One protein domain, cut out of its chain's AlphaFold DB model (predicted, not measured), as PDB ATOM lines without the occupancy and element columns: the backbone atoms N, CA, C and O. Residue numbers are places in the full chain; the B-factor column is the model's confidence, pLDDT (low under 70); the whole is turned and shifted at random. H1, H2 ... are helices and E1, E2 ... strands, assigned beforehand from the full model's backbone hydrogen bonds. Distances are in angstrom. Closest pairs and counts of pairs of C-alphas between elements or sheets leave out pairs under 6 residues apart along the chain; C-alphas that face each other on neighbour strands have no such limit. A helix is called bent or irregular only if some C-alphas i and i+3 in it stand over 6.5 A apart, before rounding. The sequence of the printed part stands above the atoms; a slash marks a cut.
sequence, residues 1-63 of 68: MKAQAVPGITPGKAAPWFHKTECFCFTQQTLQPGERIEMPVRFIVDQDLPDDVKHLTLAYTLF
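What this domain is: This is residues 1 to 63 of the 68 residues of a protein of Pseudomonas syringae pv. avii (UniProt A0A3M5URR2). This is a long, loose rod: a two-stranded antiparallel ribbon, E1 with E4, runs along much of its length, and next to it a long hairpin, E2 and E3 with the unnamed residues 21 to 42 between them, reaches out to Pro 33 at one tip and folds back. At the other end the short helix H1 leads from E1 into E2, and the loop of residues 46 to 56 leads from E3 back to E4. The printed part has 63 residues, with one named helix and four named strands in the order E1, H1, E2, E3, E4; the two sheets, E1 - E4 and E2 - E3, are both antiparallel. The class is mixed, helices and strands, though under half of the residues are in named elements. The whole is loose, with a radius of gyration of the C-alphas of 14.2 A and spans of 46 by 17 by 16 A.

Where its parts are: E1, residues 2 to 10, is the longest strand, 26.8 A from C-alpha 2 at (0.932, -7.055, 6.216) to C-alpha 10 at (-22.744, -0.450, 16.823). E4, residues 57 to 63, measures 19.3 A and ends with C-alpha 63 at (-7.012, -3.969, 5.326). H1, residues 12 to 17, measures 10.3 A and is irregular, with C-alphas 13 and 16 7.3 A apart. E2, residues 18 to 20, measures 6.5 A, and E3, residues 43 to 45, measures 6.7 A.

How they stand to each other: E1 and E4 are antiparallel neighbours at 157 degrees; N 8 and O 59 are within hydrogen-bond range at 2.8 A, and N 63 and O 4 at 2.8 A. Residues 2 to 3 of E1 also pair, antiparallel, with residues 29 to 30. The closest C-alphas of E1 and H1 are those of Ile 9 and Ala 15, 5.9 A apart. In H1, 0 of 2 O i to N i+4 pairs and 2 of 3 O i to N i+3 pairs are within hydrogen-bond range. The closest C-alphas of H1 and E3 are those of Trp 17 and Val 45, 5.7 A apart. E2 and E3 form a hairpin, antiparallel at 163 degrees, with N 19 and O 44 at 2.8 A. E1 and E2 are only just apart, their closest C-alphas 8.1 A from each other; E3 and E4 are apart.

The domain as a whole: The two C-alphas farthest apart, those of Pro 33 and Asp 51, are 46.2 A from each other. The printed part has no cut. The links E1 to H1 and H1 to E2 are tight; E2 to E3, with 22 residues, and E3 to E4, with 11, are long. The mean pLDDT of the printed part is 83.7, and residues 21 to 27 are under 70.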
ATOM      1  N   MET A   1       2.116 -10.841   3.415       76.38
ATOM      2  CA  MET A   1       1.137  -9.729   3.491       76.38
ATOM      3  C   MET A   1       1.250  -9.085   4.861       76.38
ATOM      4  O   MET A   1       1.414  -9.822   5.830       76.38
ATOM      5  N   LYS A   2       1.177  -7.753   4.948       81.06
ATOM      6  CA  LYS A   2       0.932  -7.055   6.216       81.06
ATOM      7  C   LYS A   2      -0.537  -6.662   6.269       81.06
ATOM      8  O   LYS A   2      -0.987  -5.929   5.399       81.06
ATOM      9  N   ALA A   3      -1.269  -7.143   7.268       80.62
ATOM     10  CA  ALA A   3      -2.682  -6.814   7.432       80.62
ATOM     11  C   ALA A   3      -2.917  -6.018   8.721       80.62
ATOM     12  O   ALA A   3      -2.269  -6.263   9.744       80.62
ATOM     13  N   GLN A   4      -3.863  -5.082   8.670       82.38
ATOM     14  CA  GLN A   4      -4.336  -4.323   9.824       82.38
ATOM     15  C   GLN A   4      -5.852  -4.470   9.963       82.38
ATOM     16  O   GLN A   4      -6.597  -4.215   9.021       82.38
ATOM     17  N   ALA A   5      -6.314  -4.862  11.152       83.06
ATOM     18  CA  ALA A   5      -7.736  -4.970  11.462       83.06
ATOM     19  C   ALA A   5      -8.230  -3.701  12.172       83.06
ATOM     20  O   ALA A   5      -7.749  -3.365  13.253       83.06
ATOM     21  N   VAL A   6      -9.222  -3.018  11.607       84.31
ATOM     22  CA  VAL A   6      -9.858  -1.835  12.212       84.31
ATOM     23  C   VAL A   6     -11.213  -2.243  12.801       84.31
ATOM     24  O   VAL A   6     -11.986  -2.894  12.093       84.31
ATOM     25  N   PRO A   7     -11.521  -1.908  14.069       85.56
ATOM     26  CA  PRO A   7     -12.765  -2.303  14.713       85.56
ATOM     27  C   PRO A   7     -13.852  -1.233  14.534       85.56
ATOM     28  O   PRO A   7     -13.563  -0.039  14.442       85.56
ATOM     29  N   GLY A   8     -15.111  -1.645  14.603       89.44
ATOM     30  CA  GLY A   8     -16.264  -0.759  14.743       89.44
ATOM     31  C   GLY A   8     -17.297  -1.351  15.697       89.44
ATOM     32  O   GLY A   8     -17.523  -2.560  15.683       89.44
ATOM     33  N   ILE A   9     -17.922  -0.498  16.515       91.00
ATOM     34  CA  ILE A   9     -18.988  -0.874  17.455       91.00
ATOM     35  C   ILE A   9     -20.293  -0.198  17.048       91.00
ATOM     36  O   ILE A   9     -20.321   0.995  16.747       91.00
ATOM     37  N   THR A  10     -21.386  -0.957  17.052       93.31
ATOM     38  CA  THR A  10     -22.744  -0.450  16.823       93.31
ATOM     39  C   THR A  10     -23.694  -0.969  17.909       93.31
ATOM     40  O   THR A  10     -23.618  -2.150  18.245       93.31
ATOM     41  N   PRO A  11     -24.608  -0.131  18.434       93.38
ATOM     42  CA  PRO A  11     -24.758   1.293  18.131       93.38
ATOM     43  C   PRO A  11     -23.604   2.123  18.711       93.38
ATOM     44  O   PRO A  11     -23.082   1.806  19.774       93.38
ATOM     45  N   GLY A  12     -23.224   3.209  18.030       90.44
ATOM     46  CA  GLY A  12     -22.087   4.043  18.449       90.44
ATOM     47  C   GLY A  12     -22.229   4.603  19.869       90.44
ATOM     48  O   GLY A  12     -21.237   4.748  20.576       90.44
ATOM     49  N   LYS A  13     -23.471   4.814  20.331       91.69
ATOM     50  CA  LYS A  13     -23.760   5.221  21.713       91.69
ATOM     51  C   LYS A  13     -23.291   4.213  22.760       91.69
ATOM     52  O   LYS A  13     -23.127   4.604  23.894       91.69
ATOM     53  N   ALA A  14     -23.092   2.946  22.409       91.50
ATOM     54  CA  ALA A  14     -22.670   1.911  23.345       91.50
ATOM     55  C   ALA A  14     -21.141   1.725  23.394       91.50
ATOM     56  O   ALA A  14     -20.643   0.952  24.205       91.50
ATOM     57  N   ALA A  15     -20.390   2.436  22.544       89.94
ATOM     58  CA  ALA A  15     -18.936   2.322  22.472       89.94
ATOM     59  C   ALA A  15     -18.204   2.606  23.803       89.94
ATOM     60  O   ALA A  15     -17.258   1.873  24.085       89.94
ATOM     61  N   PRO A  16     -18.613   3.583  24.646       92.19
ATOM     62  CA  PRO A  16     -17.935   3.842  25.923       92.19
ATOM     63  C   PRO A  16     -17.961   2.671  26.918       92.19
ATOM     64  O   PRO A  16     -17.060   2.564  27.739       92.19
ATOM     65  N   TRP A  17     -18.966   1.797  26.814       93.06
ATOM     66  CA  TRP A  17     -19.184   0.644  27.697       93.06
ATOM     67  C   TRP A  17     -18.592  -0.657  27.141       93.06
ATOM     68  O   TRP A  17     -18.732  -1.718  27.750       93.06
ATOM     69  N   PHE A  18     -17.979  -0.610  25.955       90.31
ATOM     70  CA  PHE A  18     -17.396  -1.772  25.296       90.31
ATOM     71  C   PHE A  18     -15.869  -1.695  25.350       90.31
ATOM     72  O   PHE A  18     -15.224  -1.038  24.528       90.31
ATOM     73  N   HIS A  19     -15.268  -2.424  26.287       87.06
ATOM     74  CA  HIS A  19     -13.823  -2.426  26.499       87.06
ATOM     75  C   HIS A  19     -13.172  -3.602  25.795       87.06
ATOM     76  O   HIS A  19     -13.309  -4.761  26.193       87.06
ATOM     77  N   LYS A  20     -12.398  -3.309  24.755       74.38
ATOM     78  CA  LYS A  20     -11.579  -4.319  24.089       74.38
ATOM     79  C   LYS A  20     -10.316  -4.580  24.919       74.38
ATOM     80  O   LYS A  20      -9.446  -3.721  25.006       74.38
ATOM     81  N   THR A  21     -10.220  -5.766  25.521       67.56
ATOM     82  CA  THR A  21      -9.139  -6.119  26.462       67.56
ATOM     83  C   THR A  21      -7.929  -6.761  25.789       67.56
ATOM     84  O   THR A  21      -6.823  -6.627  26.302       67.56
ATOM     85  N   GLU A  22      -8.095  -7.382  24.616       62.25
ATOM     86  CA  GLU A  22      -6.975  -7.823  23.773       62.25
ATOM     87  C   GLU A  22      -6.995  -7.110  22.429       62.25
ATOM     88  O   GLU A  22      -7.899  -7.267  21.603       62.25
ATOM     89  N   CYS A  23      -5.982  -6.273  22.218       59.12
ATOM     90  CA  CYS A  23      -5.953  -5.329  21.121       59.12
ATOM     91  C   CYS A  23      -5.272  -5.896  19.872       59.12
ATOM     92  O   CYS A  23      -4.181  -5.485  19.497       59.12
ATOM     93  N   PHE A  24      -5.971  -6.776  19.150       57.22
ATOM     94  CA  PHE A  24      -5.533  -7.211  17.814       57.22
ATOM     95  C   PHE A  24      -5.494  -6.070  16.770       57.22
ATOM     96  O   PHE A  24      -4.991  -6.241  15.666       57.22
ATOM     97  N   CYS A  25      -6.039  -4.892  17.096       55.31
ATOM     98  CA  CYS A  25      -6.198  -3.786  16.146       55.31
ATOM     99  C   CYS A  25      -4.917  -3.067  15.745       55.31
ATOM    100  O   CYS A  25      -4.904  -2.394  14.714       55.31
ATOM    101  N   PHE A  26      -3.868  -3.155  16.561       55.41
ATOM    102  CA  PHE A  26      -2.689  -2.305  16.383       55.41
ATOM    103  C   PHE A  26      -1.402  -3.075  16.110       55.41
ATOM    104  O   PHE A  26      -0.416  -2.473  15.696       55.41
ATOM    105  N   THR A  27      -1.401  -4.398  16.260       63.56
ATOM    106  CA  THR A  27      -0.272  -5.229  15.836       63.56
ATOM    107  C   THR A  27      -0.465  -5.640  14.385       63.56
ATOM    108  O   THR A  27      -1.313  -6.481  14.085       63.56
ATOM    109  N   GLN A  28       0.321  -5.041  13.487       70.31
ATOM    110  CA  GLN A  28       0.439  -5.523  12.114       70.31
ATOM    111  C   GLN A  28       0.888  -6.982  12.150       70.31
ATOM    112  O   GLN A  28       1.978  -7.281  12.638       70.31
ATOM    113  N   GLN A  29       0.056  -7.880  11.632       72.25
ATOM    114  CA  GLN A  29       0.443  -9.276  11.493       72.25
ATOM    115  C   GLN A  29       1.068  -9.480  10.122       72.25
ATOM    116  O   GLN A  29       0.531  -9.030   9.103       72.25
ATOM    117  N   THR A  30       2.217 -10.146  10.107       78.81
ATOM    118  CA  THR A  30       2.851 -10.585   8.869       78.81
ATOM    119  C   THR A  30       2.457 -12.032   8.640       78.81
ATOM    120  O   THR A  30       2.758 -12.874   9.471       78.81
ATOM    121  N   LEU A  31       1.778 -12.292   7.525       79.69
ATOM    122  CA  LEU A  31       1.370 -13.633   7.114       79.69
ATOM    123  C   LEU A  31       2.244 -14.106   5.953       79.69
ATOM    124  O   LEU A  31       2.340 -13.415   4.922       79.69
ATOM    125  N   GLN A  32       2.863 -15.272   6.121       85.00
ATOM    126  CA  GLN A  32       3.550 -16.015   5.074       85.00
ATOM    127  C   GLN A  32       2.549 -16.749   4.162       85.00
ATOM    128  O   GLN A  32       1.396 -16.978   4.542       85.00
ATOM    129  N   PRO A  33       2.955 -17.131   2.939       84.50
ATOM    130  CA  PRO A  33       2.103 -17.916   2.050       84.50
ATOM    131  C   PRO A  33       1.635 -19.222   2.708       84.50
ATOM    132  O   PRO A  33       2.448 -20.040   3.128       84.50
ATOM    133  N   GLY A  34       0.315 -19.419   2.785       86.75
ATOM    134  CA  GLY A  34      -0.299 -20.613   3.381       86.75
ATOM    135  C   GLY A  34      -0.371 -20.618   4.913       86.75
ATOM    136  O   GLY A  34      -0.922 -21.560   5.483       86.75
ATOM    137  N   GLU A  35       0.136 -19.580   5.581       84.44
ATOM    138  CA  GLU A  35       0.091 -19.456   7.035       84.44
ATOM    139  C   GLU A  35      -1.331 -19.166   7.535       84.44
ATOM    140  O   GLU A  35      -2.107 -18.438   6.911       84.44
ATOM    141  N   ARG A  36      -1.672 -19.746   8.688       80.88
ATOM    142  CA  ARG A  36      -2.918 -19.490   9.414       80.88
ATOM    143  C   ARG A  36      -2.574 -19.006  10.810       80.88
ATOM    144  O   ARG A  36      -1.696 -19.576  11.448       80.88
ATOM    145  N   ILE A  37      -3.305 -18.003  11.279       78.88
ATOM    146  CA  ILE A  37      -3.154 -17.466  12.629       78.88
ATOM    147  C   ILE A  37      -4.492 -17.508  13.358       78.88
ATOM    148  O   ILE A  37      -5.542 -17.252  12.766       78.88
ATOM    149  N   GLU A  38      -4.446 -17.817  14.648       79.75
ATOM    150  CA  GLU A  38      -5.591 -17.680  15.542       79.75
ATOM    151  C   GLU A  38      -5.571 -16.289  16.172       79.75
ATOM    152  O   GLU A  38      -4.557 -15.842  16.705       79.75
ATOM    153  N   MET A  39      -6.701 -15.589  16.087       77.19
ATOM    154  CA  MET A  39      -6.840 -14.219  16.580       77.19
ATOM    155  C   MET A  39      -7.960 -14.188  17.622       77.19
ATOM    156  O   MET A  39      -9.118 -13.961  17.261       77.19
ATOM    157  N   PRO A  40      -7.661 -14.477  18.902       77.38
ATOM    158  CA  PRO A  40      -8.677 -14.445  19.940       77.38
ATOM    159  C   PRO A  40      -9.224 -13.022  20.099       77.38
ATOM    160  O   PRO A  40      -8.493 -12.032  20.043       77.38
ATOM    161  N   VAL A  41     -10.542 -12.923  20.287       79.81
ATOM    162  CA  VAL A  41     -11.231 -11.658  20.544       79.81
ATOM    163  C   VAL A  41     -11.719 -11.674  21.982       79.81
ATOM    164  O   VAL A  41     -12.577 -12.476  22.343       79.81
ATOM    165  N   ARG A  42     -11.188 -10.756  22.790       84.81
ATOM    166  CA  ARG A  42     -11.562 -10.596  24.193       84.81
ATOM    167  C   ARG A  42     -12.073  -9.185  24.452       84.81
ATOM    168  O   ARG A  42     -11.428  -8.193  24.096       84.81
ATOM    169  N   PHE A  43     -13.242  -9.097  25.071       87.56
ATOM    170  CA  PHE A  43     -13.893  -7.840  25.413       87.56
ATOM    171  C   PHE A  43     -14.631  -7.954  26.747       87.56
ATOM    172  O   PHE A  43     -14.918  -9.051  27.222       87.56
ATOM    173  N   ILE A  44     -14.904  -6.800  27.343       90.19
ATOM    174  CA  ILE A  44     -15.744  -6.625  28.523       90.19
ATOM    175  C   ILE A  44     -16.842  -5.638  28.134       90.19
ATOM    176  O   ILE A  44     -16.572  -4.651  27.452       90.19
ATOM    177  N   VAL A  45     -18.072  -5.933  28.543       92.19
ATOM    178  CA  VAL A  45     -19.192  -4.994  28.461       92.19
ATOM    179  C   VAL A  45     -19.509  -4.567  29.880       92.19
ATOM    180  O   VAL A  45     -19.705  -5.424  30.746       92.19
ATOM    181  N   ASP A  46     -19.516  -3.265  30.115       93.88
ATOM    182  CA  ASP A  46     -19.797  -2.728  31.436       93.88
ATOM    183  C   ASP A  46     -21.261  -2.942  31.839       93.88
ATOM    184  O   ASP A  46     -22.168  -3.010  31.007       93.88
ATOM    185  N   GLN A  47     -21.491  -3.051  33.147       91.94
ATOM    186  CA  GLN A  47     -22.818  -3.328  33.706       91.94
ATOM    187  C   GLN A  47     -23.757  -2.117  33.669       91.94
ATOM    188  O   GLN A  47     -24.966  -2.293  33.751       91.94
ATOM    189  N   ASP A  48     -23.218  -0.903  33.553       94.44
ATOM    190  CA  ASP A  48     -23.969   0.349  33.440       94.44
ATOM    191  C   ASP A  48     -24.345   0.690  31.987       94.44
ATOM    192  O   ASP A  48     -24.814   1.798  31.714       94.44
ATOM    193  N   LEU A  49     -24.180  -0.262  31.057       93.25
ATOM    194  CA  LEU A  49     -24.684  -0.135  29.695       93.25
ATOM    195  C   LEU A  49     -26.189   0.205  29.731       93.25
ATOM    196  O   LEU A  49     -26.953  -0.512  30.380       93.25
ATOM    197  N   PRO A  50     -26.644   1.246  29.007       93.31
ATOM    198  CA  PRO A  50     -28.049   1.631  28.998       93.31
ATOM    199  C   PRO A  50     -28.987   0.474  28.636       93.31
ATOM    200  O   PRO A  50     -28.783  -0.217  27.634       93.31
ATOM    201  N   ASP A  51     -30.066   0.316  29.407       92.50
ATOM    202  CA  ASP A  51     -31.028  -0.787  29.258       92.50
ATOM    203  C   ASP A  51     -31.698  -0.854  27.878       92.50
ATOM    204  O   ASP A  51     -32.226  -1.899  27.484       92.50
ATOM    205  N   ASP A  52     -31.709   0.248  27.130       94.38
ATOM    206  CA  ASP A  52     -32.270   0.322  25.784       94.38
ATOM    207  C   ASP A  52     -31.336  -0.262  24.702       94.38
ATOM    208  O   ASP A  52     -31.760  -0.486  23.565       94.38
ATOM    209  N   VAL A  53     -30.079  -0.576  25.038       93.38
ATOM    210  CA  VAL A  53     -29.138  -1.294  24.167       93.38
ATOM    211  C   VAL A  53     -29.335  -2.800  24.335       93.38
ATOM    212  O   VAL A  53     -28.791  -3.429  25.236       93.38
ATOM    213  N   LYS A  54     -30.112  -3.407  23.433       92.75
ATOM    214  CA  LYS A  54     -30.342  -4.867  23.425       92.75
ATOM    215  C   LYS A  54     -29.371  -5.652  22.544       92.75
ATOM    216  O   LYS A  54     -29.240  -6.862  22.702       92.75
ATOM    217  N   HIS A  55     -28.702  -4.970  21.620       92.50
ATOM    218  CA  HIS A  55     -27.785  -5.580  20.666       92.50
ATOM    219  C   HIS A  55     -26.513  -4.749  20.546       92.50
ATOM    220  O   HIS A  55     -26.569  -3.527  20.402       92.50
ATOM    221  N   LEU A  56     -25.383  -5.446  20.580       91.50
ATOM    222  CA  LEU A  56     -24.051  -4.909  20.359       91.50
ATOM    223  C   LEU A  56     -23.417  -5.669  19.201       91.50
ATOM    224  O   LEU A  56     -23.324  -6.895  19.235       91.50
ATOM    225  N   THR A  57     -22.963  -4.933  18.195       92.38
ATOM    226  CA  THR A  57     -22.274  -5.493  17.036       92.38
ATOM    227  C   THR A  57     -20.838  -5.001  17.027       92.38
ATOM    228  O   THR A  57     -20.599  -3.797  16.939       92.38
ATOM    229  N   LEU A  58     -19.894  -5.941  17.076       89.19
ATOM    230  CA  LEU A  58     -18.475  -5.708  16.836       89.19
ATOM    231  C   LEU A  58     -18.136  -6.161  15.415       89.19
ATOM    232  O   LEU A  58     -18.245  -7.342  15.092       89.19
ATOM    233  N   ALA A  59     -17.714  -5.220  14.578       89.50
ATOM    234  CA  ALA A  59     -17.248  -5.482  13.225       89.50
ATOM    235  C   ALA A  59     -15.735  -5.252  13.136       89.50
ATOM    236  O   ALA A  59     -15.218  -4.300  13.718       89.50
ATOM    237  N   TYR A  60     -15.040  -6.098  12.378       85.50
ATOM    238  CA  TYR A  60     -13.649  -5.877  11.989       85.50
ATOM    239  C   TYR A  60     -13.541  -5.801  10.482       85.50
ATOM    240  O   TYR A  60     -13.978  -6.714   9.782       85.50
ATOM    241  N   THR A  61     -12.877  -4.760  10.002       86.81
ATOM    242  CA  THR A  61     -12.452  -4.670   8.608       86.81
ATOM    243  C   THR A  61     -10.955  -4.918   8.552       86.81
ATOM    244  O   THR A  61     -10.184  -4.200   9.190       86.81
ATOM    245  N   LEU A  62     -10.543  -5.953   7.820       85.06
ATOM    246  CA  LEU A  62      -9.134  -6.226   7.561       85.06
ATOM    247  C   LEU A  62      -8.702  -5.481   6.299       85.06
ATOM    248  O   LEU A  62      -9.295  -5.659   5.236       85.06
ATOM    249  N   PHE A  63      -7.652  -4.678   6.425       86.38
ATOM    250  CA  PHE A  63      -7.012  -3.969   5.326       86.38
ATOM    251  C   PHE A  63      -5.636  -4.565   5.053       86.38
ATOM    252  O   PHE A  63      -4.875  -4.827   5.988       86.38
TER     253      PHE A  63